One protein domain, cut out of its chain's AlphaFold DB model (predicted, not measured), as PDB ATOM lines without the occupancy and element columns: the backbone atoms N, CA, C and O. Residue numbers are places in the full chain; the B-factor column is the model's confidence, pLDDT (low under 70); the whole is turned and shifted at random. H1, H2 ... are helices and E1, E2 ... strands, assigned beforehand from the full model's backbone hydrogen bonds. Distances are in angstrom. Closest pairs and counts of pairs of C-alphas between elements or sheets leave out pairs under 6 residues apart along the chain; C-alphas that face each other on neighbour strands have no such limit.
ATOM      1  N   LYS A  83     153.351 209.278 186.063       92.81
ATOM      2  CA  LYS A  83     154.556 209.201 185.232       92.81
ATOM      3  C   LYS A  83     155.838 209.437 186.040       92.81
ATOM      4  O   LYS A  83     156.767 208.650 185.928       92.81
ATOM      5  N   ARG A  84     155.880 210.460 186.901       90.31
ATOM      6  CA  ARG A  84     157.053 210.749 187.750       90.31
ATOM      7  C   ARG A  84     157.343 209.644 188.764       90.31
ATOM      8  O   ARG A  84     158.502 209.384 189.070       90.31
ATOM      9  N   VAL A  85     156.302 209.037 189.338       91.44
ATOM     10  CA  VAL A  85     156.471 207.894 190.249       91.44
ATOM     11  C   VAL A  85     157.123 206.741 189.496       91.44
ATOM     12  O   VAL A  85     158.145 206.240 189.953       91.44
ATOM     13  N   LEU A  86     156.602 206.412 188.311       94.06
ATOM     14  CA  LEU A  86     157.174 205.379 187.455       94.06
ATOM     15  C   LEU A  86     158.636 205.685 187.089       94.06
ATOM     16  O   LEU A  86     159.496 204.841 187.296       94.06
ATOM     17  N   GLU A  87     158.948 206.907 186.645       93.81
ATOM     18  CA  GLU A  87     160.321 207.325 186.312       93.81
ATOM     19  C   GLU A  87     161.283 207.196 187.507       93.81
ATOM     20  O   GLU A  87     162.437 206.796 187.346       93.81
ATOM     21  N   ARG A  88     160.825 207.512 188.726       93.69
ATOM     22  CA  ARG A  88     161.622 207.339 189.952       93.69
ATOM     23  C   ARG A  88     161.848 205.869 190.286       93.69
ATOM     24  O   ARG A  88     162.952 205.515 190.692       93.69
ATOM     25  N   GLU A  89     160.827 205.030 190.139       95.38
ATOM     26  CA  GLU A  89     160.934 203.584 190.353       95.38
ATOM     27  C   GLU A  89     161.879 202.939 189.331       95.38
ATOM     28  O   GLU A  89     162.759 202.168 189.716       95.38
ATOM     29  N   GLU A  90     161.768 203.312 188.054       95.19
ATOM     30  CA  GLU A  90     162.670 202.880 186.982       95.19
ATOM     31  C   GLU A  90     164.114 203.323 187.251       95.19
ATOM     32  O   GLU A  90     165.034 202.507 187.174       95.19
ATOM     33  N   ALA A  91     164.332 204.580 187.652       95.12
ATOM     34  CA  ALA A  91     165.660 205.080 188.001       95.12
ATOM     35  C   ALA A  91     166.262 204.353 189.216       95.12
ATOM     36  O   ALA A  91     167.451 204.026 189.219       95.12
ATOM     37  N   ALA A  92     165.453 204.069 190.243       96.75
ATOM     38  CA  ALA A  92     165.886 203.306 191.411       96.75
ATOM     39  C   ALA A  92     166.241 201.855 191.047       96.75
ATOM     40  O   ALA A  92     167.235 201.316 191.542       96.75
ATOM     41  N   TYR A  93     165.463 201.229 190.160       97.06
ATOM     42  CA  TYR A  93     165.759 199.904 189.625       97.06
ATOM     43  C   TYR A  93     167.077 199.892 188.839       97.06
ATOM     44  O   TYR A  93     167.947 199.067 189.120       97.06
ATOM     45  N   GLU A  94     167.268 200.840 187.920       97.75
ATOM     46  CA  GLU A  94     168.494 200.966 187.124       97.75
ATOM     47  C   GLU A  94     169.732 201.201 188.001       97.75
ATOM     48  O   GLU A  94     170.765 200.568 187.781       97.75
ATOM     49  N   ALA A  95     169.628 202.038 189.041       97.75
ATOM     50  CA  ALA A  95     170.713 202.262 189.998       97.75
ATOM     51  C   ALA A  95     171.107 200.967 190.727       97.75
ATOM     52  O   ALA A  95     172.288 200.621 190.792       97.75
ATOM     53  N   LYS A  96     170.118 200.198 191.198       98.38
ATOM     54  CA  LYS A  96     170.352 198.897 191.837       98.38
ATOM     55  C   LYS A  96     171.001 197.896 190.877       98.38
ATOM     56  O   LYS A  96     171.919 197.172 191.260       98.38
ATOM     57  N   CYS A  97     170.537 197.833 189.630       98.38
ATOM     58  CA  CYS A  97     171.122 196.960 188.614       98.38
ATOM     59  C   CYS A  97     172.556 197.362 188.269       98.38
ATOM     60  O   CYS A  97     173.394 196.481 188.087       98.38
ATOM     61  N   LYS A  98     172.862 198.663 188.238       98.44
ATOM     62  CA  LYS A  98     174.224 199.159 188.047       98.44
ATOM     63  C   LYS A  98     175.152 198.701 189.170       98.44
ATOM     64  O   LYS A  98     176.224 198.182 188.884       98.44
ATOM     65  N   GLU A  99     174.743 198.846 190.429       98.44
ATOM     66  CA  GLU A  99     175.537 198.363 191.566       98.44
ATOM     67  C   GLU A  99     175.797 196.853 191.474       98.44
ATOM     68  O   GLU A  99     176.925 196.401 191.672       98.44
ATOM     69  N   GLY A 100     174.770 196.074 191.119       98.44
ATOM     70  CA  GLY A 100     174.907 194.635 190.887       98.44
ATOM     71  C   GLY A 100     175.852 194.306 189.729       98.44
ATOM     72  O   GLY A 100     176.665 193.386 189.841       98.44
ATOM     73  N   PHE A 101     175.785 195.076 188.638       98.50
ATOM     74  CA  PHE A 101     176.697 194.950 187.505       98.50
ATOM     75  C   PHE A 101     178.136 195.221 187.936       98.50
ATOM     76  O   PHE A 101     178.989 194.376 187.696       98.50
ATOM     77  N   ASP A 102     178.402 196.342 188.609       98.25
ATOM     78  CA  ASP A 102     179.752 196.735 189.028       98.25
ATOM     79  C   ASP A 102     180.388 195.654 189.924       98.25
ATOM     80  O   ASP A 102     181.535 195.256 189.716       98.25
ATOM     81  N   GLN A 103     179.618 195.105 190.871       98.19
ATOM     82  CA  GLN A 103     180.071 194.028 191.758       98.19
ATOM     83  C   GLN A 103     180.383 192.729 191.003       98.19
ATOM     84  O   GLN A 103     181.434 192.118 191.217       98.19
ATOM     85  N   LEU A 104     179.471 192.278 190.133       97.81
ATOM     86  CA  LEU A 104     179.654 191.033 189.387       97.81
ATOM     87  C   LEU A 104     180.772 191.170 188.350       97.81
ATOM     88  O   LEU A 104     181.599 190.269 188.221       97.81
ATOM     89  N   TYR A 105     180.831 192.303 187.655       97.81
ATOM     90  CA  TYR A 105     181.848 192.595 186.658       97.81
ATOM     91  C   TYR A 105     183.248 192.581 187.270       97.81
ATOM     92  O   TYR A 105     184.121 191.896 186.742       97.81
ATOM     93  N   GLN A 106     183.442 193.232 188.425       97.56
ATOM     94  CA  GLN A 106     184.724 193.213 189.137       97.56
ATOM     95  C   GLN A 106     185.149 191.784 189.492       97.56
ATOM     96  O   GLN A 106     186.260 191.367 189.180       97.56
ATOM     97  N   LYS A 107     184.235 190.987 190.057       97.19
ATOM     98  CA  LYS A 107     184.512 189.581 190.379       97.19
ATOM     99  C   LYS A 107     184.918 188.771 189.142       97.19
ATOM    100  O   LYS A 107     185.780 187.898 189.224       97.19
ATOM    101  N   MET A 108     184.285 189.031 187.999       96.81
ATOM    102  CA  MET A 108     184.594 188.352 186.741       96.81
ATOM    103  C   MET A 108     185.945 188.789 186.163       96.81
ATOM    104  O   MET A 108     186.666 187.935 185.644       96.81
ATOM    105  N   GLN A 109     186.321 190.065 186.304       94.31
ATOM    106  CA  GLN A 109     187.660 190.557 185.961       94.31
ATOM    107  C   GLN A 109     188.746 189.879 186.798       94.31
ATOM    108  O   GLN A 109     189.719 189.389 186.233       94.31
ATOM    109  N   ASP A 110     188.541 189.767 188.112       95.88
ATOM    110  CA  ASP A 110     189.500 189.125 189.023       95.88
ATOM    111  C   ASP A 110     189.699 187.631 188.702       95.88
ATOM    112  O   ASP A 110     190.740 187.050 188.998       95.88
ATOM    113  N   SER A 111     188.694 187.003 188.082       94.38
ATOM    114  CA  SER A 111     188.739 185.611 187.614       94.38
ATOM    115  C   SER A 111     189.173 185.443 186.152       94.38
ATOM    116  O   SER A 111     189.044 184.346 185.613       94.38
ATOM    117  N   GLU A 112     189.628 186.518 185.497       93.50
ATOM    118  CA  GLU A 112     190.054 186.526 184.088       93.50
ATOM    119  C   GLU A 112     188.983 185.977 183.120       93.50
ATOM    120  O   GLU A 112     189.293 185.357 182.105       93.50
ATOM    121  N   THR A 113     187.692 186.201 183.407       95.75
ATOM    122  CA  THR A 113     186.603 185.693 182.544       95.75
ATOM    123  C   THR A 113     186.571 186.382 181.173       95.75
ATOM    124  O   THR A 113     186.084 185.812 180.197       95.75
ATOM    125  N   PHE A 114     187.060 187.618 181.095       96.88
ATOM    126  CA  PHE A 114     187.064 188.410 179.871       96.88
ATOM    127  C   PHE A 114     188.428 188.341 179.157       96.88
ATOM    128  O   PHE A 114     189.459 188.381 179.826       96.88
ATOM    129  N   PRO A 115     188.461 188.329 177.808       97.12
ATOM    130  CA  PRO A 115     187.309 188.377 176.910       97.12
ATOM    131  C   PRO A 115     186.555 187.040 176.825       97.12
ATOM    132  O   PRO A 115     187.165 185.973 176.783       97.12
ATOM    133  N   ILE A 116     185.226 187.097 176.728       97.25
ATOM    134  CA  ILE A 116     184.402 185.903 176.496       97.25
ATOM    135  C   ILE A 116     184.480 185.442 175.028       97.25
ATOM    136  O   ILE A 116     184.611 186.273 174.122       97.25
ATOM    137  N   PRO A 117     184.366 184.130 174.748       96.31
ATOM    138  CA  PRO A 117     184.342 183.615 173.380       96.31
ATOM    139  C   PRO A 117     183.020 183.953 172.668       96.31
ATOM    140  O   PRO A 117     181.946 183.679 173.190       96.31
ATOM    141  N   LEU A 118     183.102 184.479 171.441       95.31
ATOM    142  CA  LEU A 118     181.953 184.951 170.642       95.31
ATOM    143  C   LEU A 118     181.383 183.910 169.649       95.31
ATOM    144  O   LEU A 118     180.646 184.244 168.724       95.31
ATOM    145  N   GLY A 119     181.774 182.639 169.749       94.88
ATOM    146  CA  GLY A 119     181.380 181.624 168.762       94.88
ATOM    147  C   GLY A 119     181.683 182.036 167.307       94.88
ATOM    148  O   GLY A 119     182.643 182.757 167.022       94.88
ATOM    149  N   ARG A 120     180.865 181.572 166.354       97.44
ATOM    150  CA  ARG A 120     180.957 182.010 164.953       97.44
ATOM    151  C   ARG A 120     180.385 183.419 164.806       97.44
ATOM    152  O   ARG A 120     179.194 183.619 165.013       97.44
ATOM    153  N   THR A 121     181.196 184.374 164.364       97.62
ATOM    154  CA  THR A 121     180.726 185.742 164.117       97.62
ATOM    155  C   THR A 121     180.072 185.868 162.742       97.62
ATOM    156  O   THR A 121     180.678 185.503 161.731       97.62
ATOM    157  N   VAL A 122     178.855 186.402 162.689       97.31
ATOM    158  CA  VAL A 122     178.112 186.686 161.450       97.31
ATOM    159  C   VAL A 122     177.521 188.095 161.484       97.31
ATOM    160  O   VAL A 122     177.480 188.739 162.531       97.31
ATOM    161  N   GLN A 123     177.039 188.576 160.340       97.25
ATOM    162  CA  GLN A 123     176.322 189.844 160.241       97.25
ATOM    163  C   GLN A 123     175.070 189.693 159.377       97.25
ATOM    164  O   GLN A 123     175.044 188.847 158.478       97.25
ATOM    165  N   THR A 124     174.052 190.513 159.620       97.62
ATOM    166  CA  THR A 124     172.853 190.547 158.771       97.62
ATOM    167  C   THR A 124     173.109 191.257 157.445       97.62
ATOM    168  O   THR A 124     174.110 191.955 157.254       97.62
ATOM    169  N   HIS A 125     172.167 191.101 156.513       97.19
ATOM    170  CA  HIS A 125     172.205 191.808 155.236       97.19
ATOM    171  C   HIS A 125     172.218 193.334 155.422       97.19
ATOM    172  O   HIS A 125     172.999 194.009 154.759       97.19
ATOM    173  N   GLY A 126     171.434 193.874 156.362       97.19
ATOM    174  CA  GLY A 126     171.401 195.313 156.639       97.19
ATOM    175  C   GLY A 126     172.764 195.867 157.061       97.19
ATOM    176  O   GLY A 126     173.214 196.885 156.536       97.19
ATOM    177  N   VAL A 127     173.479 195.154 157.936       97.69
ATOM    178  CA  VAL A 127     174.847 195.527 158.333       97.69
ATOM    179  C   VAL A 127     175.814 195.426 157.152       97.69
ATOM    180  O   VAL A 127     176.656 196.304 156.971       97.69
ATOM    181  N   HIS A 128     175.673 194.402 156.307       97.94
ATOM    182  CA  HIS A 128     176.492 194.268 155.104       97.94
ATOM    183  C   HIS A 128     176.304 195.439 154.127       97.94
ATOM    184  O   HIS A 128     177.290 195.949 153.600       97.94
ATOM    185  N   VAL A 129     175.068 195.908 153.925       97.75
ATOM    186  CA  VAL A 129     174.786 197.089 153.090       97.75
ATOM    187  C   VAL A 129     175.511 198.320 153.635       97.75
ATOM    188  O   VAL A 129     176.199 199.000 152.874       97.75
ATOM    189  N   LEU A 130     175.462 198.560 154.951       97.75
ATOM    190  CA  LEU A 130     176.200 199.672 155.564       97.75
ATOM    191  C   LEU A 130     177.716 199.572 155.350       97.75
ATOM    192  O   LEU A 130     178.378 200.603 155.219       97.75
ATOM    193  N   GLN A 131     178.270 198.358 155.294       97.38
ATOM    194  CA  GLN A 131     179.685 198.170 154.977       97.38
ATOM    195  C   GLN A 131     180.022 198.483 153.525       97.38
ATOM    196  O   GLN A 131     181.005 199.176 153.266       97.38
ATOM    197  N   VAL A 132     179.216 197.994 152.583       97.38
ATOM    198  CA  VAL A 132     179.416 198.244 151.146       97.38
ATOM    199  C   VAL A 132     179.305 199.738 150.833       97.38
ATOM    200  O   VAL A 132     180.076 200.258 150.032       97.38
ATOM    201  N   GLU A 133     178.404 200.448 151.512       97.38
ATOM    202  CA  GLU A 133     178.241 201.900 151.390       97.38
ATOM    203  C   GLU A 133     179.303 202.713 152.155       97.38
ATOM    204  O   GLU A 133     179.279 203.943 152.121       97.38
ATOM    205  N   GLY A 134     180.225 202.062 152.874       96.38
ATOM    206  CA  GLY A 134     181.274 202.724 153.657       96.38
ATOM    207  C   GLY A 134     180.782 203.440 154.922       96.38
ATOM    208  O   GLY A 134     181.558 204.144 155.572       96.38
ATOM    209  N   LYS A 135     179.512 203.252 155.300       97.31
ATOM    210  CA  LYS A 135     178.894 203.845 156.496       97.31
ATOM    211  C   LYS A 135     179.376 203.183 157.782       97.31
ATOM    212  O   LYS A 135     179.501 203.850 158.803       97.31
ATOM    213  N   VAL A 136     179.706 201.894 157.719       97.44
ATOM    214  CA  VAL A 136     180.308 201.122 158.813       97.44
ATOM    215  C   VAL A 136     181.519 200.372 158.267       97.44
ATOM    216  O   VAL A 136     181.431 199.704 157.248       97.44
ATOM    217  N   SER A 137     182.672 200.465 158.913       97.69
ATOM    218  CA  SER A 137     183.877 199.748 158.485       97.69
ATOM    219  C   SER A 137     184.007 198.379 159.158       97.69
ATOM    220  O   SER A 137     183.359 198.089 160.163       97.69
ATOM    221  N   LEU A 138     184.893 197.526 158.634       97.00
ATOM    222  CA  LEU A 138     185.259 196.275 159.309       97.00
ATOM    223  C   LEU A 138     185.846 196.529 160.708       97.00
ATOM    224  O   LEU A 138     185.546 195.775 161.630       97.00
ATOM    225  N   LEU A 139     186.637 197.595 160.871       98.19
ATOM    226  CA  LEU A 139     187.202 197.981 162.169       98.19
ATOM    227  C   LEU A 139     186.105 198.339 163.172       98.19
ATOM    228  O   LEU A 139     186.182 197.933 164.327       98.19
ATOM    229  N   ASP A 140     185.058 199.037 162.726       98.19
ATOM    230  CA  ASP A 140     183.930 199.367 163.597       98.19
ATOM    231  C   ASP A 140     183.201 198.093 164.071       98.19
ATOM    232  O   ASP A 140     182.854 197.976 165.247       98.19
ATOM    233  N   LEU A 141     183.021 197.103 163.184       97.94
ATOM    234  CA  LEU A 141     182.421 195.814 163.553       97.94
ATOM    235  C   LEU A 141     183.293 195.015 164.528       97.94
ATOM    236  O   LEU A 141     182.791 194.430 165.486       97.94
ATOM    237  N   GLN A 142     184.605 194.995 164.297       98.00
ATOM    238  CA  GLN A 142     185.551 194.352 165.207       98.00
ATOM    239  C   GLN A 142     185.529 195.014 166.584       98.00
ATOM    240  O   GLN A 142     185.582 194.316 167.593       98.00
ATOM    241  N   GLU A 143     185.387 196.336 166.638       98.38
ATOM    242  CA  GLU A 143     185.345 197.069 167.898       98.38
ATOM    243  C   GLU A 143     184.072 196.781 168.701       98.38
ATOM    244  O   GLU A 143     184.165 196.545 169.904       98.38
ATOM    245  N   VAL A 144     182.890 196.719 168.073       98.38
ATOM    246  CA  VAL A 144     181.657 196.363 168.809       98.38
ATOM    247  C   VAL A 144     181.678 194.917 169.307       98.38
ATOM    248  O   VAL A 144     181.227 194.646 170.421       98.38
ATOM    249  N   LEU A 145     182.255 193.993 168.531       98.56
ATOM    250  CA  LEU A 145     182.462 192.605 168.952       98.56
ATOM    251  C   LEU A 145     183.451 192.531 170.122       98.56
ATOM    252  O   LEU A 145     183.178 191.862 171.116       98.56
ATOM    253  N   ARG A 146     184.563 193.273 170.052       98.50
ATOM    254  CA  ARG A 146     185.547 193.362 171.136       98.50
ATOM    255  C   ARG A 146     184.912 193.916 172.410       98.50
ATOM    256  O   ARG A 146     185.051 193.303 173.464       98.50
ATOM    257  N   LYS A 147     184.168 195.021 172.326       98.50
ATOM    258  CA  LYS A 147     183.440 195.608 173.464       98.50
ATOM    259  C   LYS A 147     182.446 194.627 174.081       98.50
ATOM    260  O   LYS A 147     182.431 194.470 175.299       98.50
ATOM    261  N   HIS A 148     181.687 193.909 173.251       98.38
ATOM    262  CA  HIS A 148     180.778 192.863 173.722       98.38
ATOM    263  C   HIS A 148     181.541 191.763 174.463       98.38
ATOM    264  O   HIS A 148     181.167 191.402 175.575       98.38
ATOM    265  N   SER A 149     182.658 191.298 173.894       98.19
ATOM    266  CA  SER A 149     183.493 190.272 174.522       98.19
ATOM    267  C   SER A 149     184.115 190.715 175.843       98.19
ATOM    268  O   SER A 149     184.499 189.862 176.625       98.19
ATOM    269  N   LEU A 150     184.220 192.021 176.103       98.12
ATOM    270  CA  LEU A 150     184.791 192.589 177.328       98.12
ATOM    271  C   LEU A 150     183.730 193.009 178.352       98.12
ATOM    272  O   LEU A 150     184.083 193.561 179.392       98.12
ATOM    273  N   GLY A 151     182.448 192.766 178.071       97.25
ATOM    274  CA  GLY A 151     181.352 193.062 178.991       97.25
ATOM    275  C   GLY A 151     180.859 194.514 178.994       97.25
ATOM    276  O   GLY A 151     180.143 194.893 179.911       97.25
ATOM    277  N   ASP A 152     181.209 195.339 178.001       97.69
ATOM    278  CA  ASP A 152     180.786 196.755 177.935       97.69
ATOM    279  C   ASP A 152     179.270 196.909 177.691       97.69
ATOM    280  O   ASP A 152     178.587 197.750 178.292       97.69
ATOM    281  N   TYR A 153     178.751 196.067 176.796       98.12
ATOM    282  CA  TYR A 153     177.354 195.940 176.364       98.12
ATOM    283  C   TYR A 153     176.656 197.216 175.840       98.12
ATOM    284  O   TYR A 153     175.504 197.146 175.396       98.12
ATOM    285  N   GLY A 154     177.344 198.361 175.816       97.25
ATOM    286  CA  GLY A 154     176.919 199.607 175.189       97.25
ATOM    287  C   GLY A 154     175.686 200.264 175.819       97.25
ATOM    288  O   GLY A 154     175.673 200.567 177.009       97.25
ATOM    289  N   LEU A 155     174.677 200.547 174.997       97.50
ATOM    290  CA  LEU A 155     173.512 201.396 175.276       97.50
ATOM    291  C   LEU A 155     172.277 200.630 175.781       97.50
ATOM    292  O   LEU A 155     171.180 201.186 175.791       97.50
ATOM    293  N   VAL A 156     172.416 199.353 176.140       97.75
ATOM    294  CA  VAL A 156     171.333 198.632 176.830       97.75
ATOM    295  C   VAL A 156     171.229 199.103 178.283       97.75
ATOM    296  O   VAL A 156     172.204 199.623 178.836       97.75
ATOM    297  N   SER A 157     170.051 198.931 178.887       97.94
ATOM    298  CA  SER A 157     169.802 199.312 180.279       97.94
ATOM    299  C   SER A 157     170.727 198.562 181.238       97.94
ATOM    300  O   SER A 157     171.222 197.476 180.918       97.94
ATOM    301  N   TRP A 158     170.950 199.097 182.436       98.31
ATOM    302  CA  TRP A 158     171.736 198.410 183.457       98.31
ATOM    303  C   TRP A 158     171.133 197.061 183.829       98.31
ATOM    304  O   TRP A 158     171.884 196.108 184.045       98.31
ATOM    305  N   GLY A 159     169.800 196.950 183.837       97.94
ATOM    306  CA  GLY A 159     169.121 195.668 184.006       97.94
ATOM    307  C   GLY A 159     169.553 194.630 182.965       97.94
ATOM    308  O   GLY A 159     169.874 193.496 183.320       97.94
ATOM    309  N   ASP A 160     169.633 195.010 181.692       98.12
ATOM    310  CA  ASP A 160     170.038 194.097 180.619       98.12
ATOM    311  C   ASP A 160     171.551 193.839 180.597       98.12
ATOM    312  O   ASP A 160     171.979 192.715 180.326       98.12
ATOM    313  N   LYS A 161     172.381 194.823 180.971       98.56
ATOM    314  CA  LYS A 161     173.824 194.606 181.172       98.56
ATOM    315  C   LYS A 161     174.097 193.577 182.263       98.56
ATOM    316  O   LYS A 161     174.934 192.694 182.078       98.56
ATOM    317  N   LEU A 162     173.392 193.680 183.390       98.44
ATOM    318  CA  LEU A 162     173.517 192.731 184.491       98.44
ATOM    319  C   LEU A 162     173.078 191.328 184.055       98.44
ATOM    320  O   LEU A 162     173.829 190.373 184.250       98.44
ATOM    321  N   LYS A 163     171.932 191.206 183.371       98.00
ATOM    322  CA  LYS A 163     171.487 189.926 182.792       98.00
ATOM    323  C   LYS A 163     172.527 189.329 181.845       98.00
ATOM    324  O   LYS A 163     172.769 188.129 181.911       98.00
ATOM    325  N   ASN A 164     173.174 190.140 181.005       98.06
ATOM    326  CA  ASN A 164     174.241 189.662 180.127       98.06
ATOM    327  C   ASN A 164     175.419 189.068 180.920       98.06
ATOM    328  O   ASN A 164     175.922 188.016 180.540       98.06
ATOM    329  N   LEU A 165     175.854 189.691 182.026       97.56
ATOM    330  CA  LEU A 165     176.904 189.110 182.879       97.56
ATOM    331  C   LEU A 165     176.478 187.763 183.471       97.56
ATOM    332  O   LEU A 165     177.232 186.791 183.425       97.56
ATOM    333  N   GLU A 166     175.255 187.687 183.991       96.69
ATOM    334  CA  GLU A 166     174.700 186.451 184.549       96.69
ATOM    335  C   GLU A 166     174.545 185.348 183.488       96.69
ATOM    336  O   GLU A 166     174.706 184.158 183.787       96.69
ATOM    337  N   ALA A 167     174.255 185.738 182.245       96.94
ATOM    338  CA  ALA A 167     174.097 184.848 181.104       96.94
ATOM    339  C   ALA A 167     175.417 184.202 180.662       96.94
ATOM    340  O   ALA A 167     175.374 183.089 180.141       96.94
ATOM    341  N   ILE A 168     176.583 184.816 180.921       95.94
ATOM    342  CA  ILE A 168     177.894 184.235 180.571       95.94
ATOM    343  C   ILE A 168     178.046 182.837 181.182       95.94
ATOM    344  O   ILE A 168     178.298 181.865 180.470       95.94
ATOM    345  N   ALA A 169     177.844 182.717 182.497       91.56
ATOM    346  CA  ALA A 169     178.026 181.451 183.210       91.56
ATOM    347  C   ALA A 169     176.989 180.392 182.802       91.56
ATOM    348  O   ALA A 169     177.294 179.202 182.747       91.56
ATOM    349  N   LYS A 170     175.763 180.829 182.501       94.62
ATOM    350  CA  LYS A 170     174.649 179.958 182.097       94.62
ATOM    351  C   LYS A 170     174.664 179.623 180.602       94.62
ATOM    352  O   LYS A 170     173.874 178.790 180.168       94.62
ATOM    353  N   LYS A 171     175.551 180.261 179.830       94.88
ATOM    354  CA  LYS A 171     175.525 180.292 178.364       94.88
ATOM    355  C   LYS A 171     174.149 180.671 177.818       94.88
ATOM    356  O   LYS A 171     173.664 180.054 176.875       94.88
ATOM    357  N   ASP A 172     173.498 181.643 178.441       97.19
ATOM    358  CA  ASP A 172     172.183 182.101 178.000       97.19
ATOM    359  C   ASP A 172     172.301 183.188 176.922       97.19
ATOM    360  O   ASP A 172     173.401 183.640 176.593       97.19
ATOM    361  N   TYR A 173     171.169 183.573 176.345       97.00
ATOM    362  CA  TYR A 173     171.069 184.648 175.370       97.00
ATOM    363  C   TYR A 173     171.668 185.960 175.900       97.00
ATOM    364  O   TYR A 173     171.441 186.338 177.050       97.00
ATOM    365  N   MET A 174     172.399 186.672 175.041       98.06
ATOM    366  CA  MET A 174     172.984 187.975 175.359       98.06
ATOM    367  C   MET A 174     172.738 188.972 174.232       98.06
ATOM    368  O   MET A 174     172.812 188.627 173.051       98.06
ATOM    369  N   LEU A 175     172.507 190.231 174.597       97.88
ATOM    370  CA  LEU A 175     172.263 191.313 173.647       97.88
ATOM    371  C   LEU A 175     172.958 192.596 174.082       97.88
ATOM    372  O   LEU A 175     172.811 193.066 175.205       97.88
ATOM    373  N   SER A 176     173.676 193.219 173.161       98.31
ATOM    374  CA  SER A 176     174.266 194.544 173.338       98.31
ATOM    375  C   SER A 176     173.845 195.472 172.222       98.31
ATOM    376  O   SER A 176     173.495 195.014 171.135       98.31
ATOM    377  N   ARG A 177     173.935 196.777 172.468       98.50
ATOM    378  CA  ARG A 177     173.611 197.809 171.483       98.50
ATOM    379  C   ARG A 177     174.686 198.882 171.484       98.50
ATOM    380  O   ARG A 177     175.036 199.378 172.543       98.50
ATOM    381  N   TYR A 178     175.163 199.281 170.318       98.44
ATOM    382  CA  TYR A 178     176.202 200.295 170.160       98.44
ATOM    383  C   TYR A 178     175.779 201.320 169.116       98.44
ATOM    384  O   TYR A 178     175.070 200.987 168.169       98.44
ATOM    385  N   GLU A 179     176.240 202.554 169.278       98.00
ATOM    386  CA  GLU A 179     176.127 203.594 168.259       98.00
ATOM    387  C   GLU A 179     177.468 203.692 167.525       98.00
ATOM    388  O   GLU A 179     178.536 203.734 168.142       98.00
ATOM    389  N   VAL A 180     177.413 203.602 166.200       97.31
ATOM    390  CA  VAL A 180     178.566 203.516 165.309       97.31
ATOM    391  C   VAL A 180     178.301 204.423 164.119       97.31
ATOM    392  O   VAL A 180     177.503 204.090 163.245       97.31
ATOM    393  N   ARG A 181     178.989 205.568 164.073       94.94
ATOM    394  CA  ARG A 181     178.922 206.523 162.951       94.94
ATOM    395  C   ARG A 181     177.484 206.937 162.584       94.94
ATOM    396  O   ARG A 181     177.150 207.010 161.404       94.94
ATOM    397  N   GLY A 182     176.619 207.183 163.567       95.56
ATOM    398  CA  GLY A 182     175.212 207.529 163.343       95.56
ATOM    399  C   GLY A 182     174.277 206.328 163.176       95.56
ATOM    400  O   GLY A 182     173.075 206.517 163.001       95.56
ATOM    401  N   HIS A 183     174.794 205.096 163.219       96.62
ATOM    402  CA  HIS A 183     174.013 203.869 163.068       96.62
ATOM    403  C   HIS A 183     173.989 203.055 164.359       96.62
ATOM    404  O   HIS A 183     175.015 202.822 164.993       96.62
ATOM    405  N   SER A 184     172.806 202.572 164.732       97.44
ATOM    406  CA  SER A 184     172.646 201.661 165.864       97.44
ATOM    407  C   SER A 184     172.893 200.225 165.408       97.44
ATOM    408  O   SER A 184     172.242 199.760 164.471       97.44
ATOM    409  N   LEU A 185     173.829 199.531 166.055       98.19
ATOM    410  CA  LEU A 185     174.155 198.126 165.818       98.19
ATOM    411  C   LEU A 185     173.879 197.311 167.082       98.19
ATOM    412  O   LEU A 185     174.309 197.679 168.175       98.19
ATOM    413  N   CYS A 186     173.210 196.176 166.927       98.31
ATOM    414  CA  CYS A 186     173.034 195.190 167.982       98.31
ATOM    415  C   CYS A 186     174.044 194.051 167.812       98.31
ATOM    416  O   CYS A 186     174.233 193.557 166.702       98.31
ATOM    417  N   VAL A 187     174.654 193.608 168.911       98.44
ATOM    418  CA  VAL A 187     175.460 192.380 168.968       98.44
ATOM    419  C   VAL A 187     174.688 191.368 169.798       98.44
ATOM    420  O   VAL A 187     174.447 191.589 170.981       98.44
ATOM    421  N   GLU A 188     174.278 190.285 169.161       97.56
ATOM    422  CA  GLU A 188     173.441 189.243 169.742       97.56
ATOM    423  C   GLU A 188     174.218 187.933 169.825       97.56
ATOM    424  O   GLU A 188     174.855 187.530 168.853       97.56
ATOM    425  N   MET A 189     174.146 187.245 170.960       97.44
ATOM    426  CA  MET A 189     174.739 185.926 171.143       97.44
ATOM    427  C   MET A 189     173.654 184.942 171.576       97.44
ATOM    428  O   MET A 189     172.979 185.143 172.585       97.44
ATOM    429  N   MET A 190     173.455 183.890 170.781       94.25
ATOM    430  CA  MET A 190     172.397 182.899 171.017       94.25
ATOM    431  C   MET A 190     172.714 182.013 172.226       94.25
ATOM    432  O   MET A 190     173.884 181.782 172.524       94.25
ATOM    433  N   THR A 191     171.690 181.438 172.865       96.44
ATOM    434  CA  THR A 191     171.859 180.434 173.930       96.44
ATOM    435  C   THR A 191     172.810 179.311 173.489       96.44
ATOM    436  O   THR A 191     172.747 178.809 172.366       96.44
ATOM    437  N   GLY A 192     173.731 178.934 174.374       95.19
ATOM    438  CA  GLY A 192     174.855 178.032 174.118       95.19
ATOM    439  C   GLY A 192     176.095 178.715 173.530       95.19
ATOM    440  O   GLY A 192     177.143 178.076 173.438       95.19
ATOM    441  N   HIS A 193     175.979 179.986 173.138       94.12
ATOM    442  CA  HIS A 193     177.002 180.818 172.490       94.12
ATOM    443  C   HIS A 193     177.642 180.214 171.217       94.12
ATOM    444  O   HIS A 193     178.843 180.389 171.001       94.12
ATOM    445  N   PRO A 194     176.902 179.503 170.329       96.19
ATOM    446  CA  PRO A 194     177.496 178.951 169.108       96.19
ATOM    447  C   PRO A 194     177.785 180.028 168.049       96.19
ATOM    448  O   PRO A 194     178.634 179.836 167.175       96.19
ATOM    449  N   GLN A 195     177.066 181.150 168.110       97.00
ATOM    450  CA  GLN A 195     177.088 182.216 167.119       97.00
ATOM    451  C   GLN A 195     176.883 183.575 167.794       97.00
ATOM    452  O   GLN A 195     175.970 183.725 168.612       97.00
ATOM    453  N   THR A 196     177.676 184.559 167.371       98.06
ATOM    454  CA  THR A 196     177.473 185.980 167.663       98.06
ATOM    455  C   THR A 196     177.148 186.713 166.368       98.06
ATOM    456  O   THR A 196     177.876 186.627 165.381       98.06
ATOM    457  N   MET A 197     176.041 187.435 166.349       97.88
ATOM    458  CA  MET A 197     175.520 188.122 165.178       97.88
ATOM    459  C   MET A 197     175.509 189.629 165.400       97.88
ATOM    460  O   MET A 197     174.969 190.108 166.394       97.88
ATOM    461  N   VAL A 198     176.060 190.379 164.445       98.25
ATOM    462  CA  VAL A 198     175.873 191.831 164.374       98.25
ATOM    463  C   VAL A 198     174.688 192.139 163.465       98.25
ATOM    464  O   VAL A 198     174.643 191.673 162.323       98.25
ATOM    465  N   ARG A 199     173.721 192.914 163.953       97.44
ATOM    466  CA  ARG A 199     172.483 193.225 163.225       97.44
ATOM    467  C   ARG A 199     171.999 194.649 163.446       97.44
ATOM    468  O   ARG A 199     172.419 195.302 164.397       97.44
ATOM    469  N   LEU A 200     171.101 195.126 162.588       96.94
ATOM    470  CA  LEU A 200     170.400 196.386 162.824       96.94
ATOM    471  C   LEU A 200     169.219 196.165 163.786       96.94
ATOM    472  O   LEU A 200     168.609 195.096 163.763       96.94
TER     473      LEU A 200
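Overview. This is residues 83 to 200 of the 204 residues of an uncharacterized protein of Pseudomonas sp. FSL R10-0399 (UniProt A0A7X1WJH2). A small, twisted sheet of four strands has H3 over one face, with H4 beside its E2 edge and H2 beside the ends of its strands; the long helix H1 packs side by side on H4, and its residues 83 to 92 stick out as a free arm. H1, H4, the sheet and H2 follow one another along the longest axis. The printed part has 118 residues, with four named helices and four named strands in the order H1 E1 H2 H3 H4 E2 E3 E4. The sheet runs E1 E4 E3 E2 and is mixed, and the class is mixed, helices and strands. The whole is compact, with a radius of gyration of the C-alphas of 15.4 A, and spans 45 by 39 by 21 A, only just flat.

Arrangement. H1, residues 83 to 110, touches H4, residues 158 to 170, with residues 93 to 105 alone; the closest C-alphas, of Phe 101 and Leu 162, are 4.9 A apart. They run the same way at a steep tilt of 37 degrees, only just steep. H1 is not on the sheet. Edge strand E1, residues 120 to 123, is parallel to E4, residues 195 to 199, with N 122 and O 196 2.9 A apart. H2, residues 125 to 132, stands at the sheet's level, at a height of 0.6 A; its closest C-alpha pair with E4 is Val 127 and Arg 199, 5.9 A apart. H3, residues 138 to 149, is close to H2 but not clearly touching, with the C-alphas of Gln 131 and Leu 138 closest at 7.3 A. H3 is on one face of the sheet in two layers, helix on sheet, at a height of 7.7 A. It lies over E3, residues 183 to 189, slantwise at 48 degrees on the local plane; the C-alphas of Leu 145 and Val 187 are closest, 7.0 A apart. H4 only grazes the sheet, with its residues 160 to 168; its closest C-alphas with E2, residues 174 to 180, are those of Asn 164 and Met 174, 5.2 A apart. E2, E3 and E4 form a meander, each strand the antiparallel neighbour of the one before, through hairpins E2 and E3, and E3 and E4. N 178 and O 185 are 2.8 A apart, and N 188 and O 197 2.9 A. In H1, H2 and H3 every O i to N i+4 pair is within hydrogen-bond range; in H4, 7 of 9 are.

Along the chain. H1 runs 40.5 A from C-alpha 83 at (154.556, 209.201, 185.232) to C-alpha 110 at (189.500, 189.125, 189.023). E1 is 10.2 A long, H2 10.5 A, H3 16.4 A and H4 18.7 A. E2 spans 19.3 A, E3 19.7 A and E4 12.6 A, ending at C-alpha 199, (172.483, 193.225, 163.225).

Size, cuts and confidence. The C-alphas of Val 85 and Val 132 are farthest apart, at 46.4 A. The printed part has no cut and no long link. Mean pLDDT of the printed part is 97.0, and no printed residue is under 70.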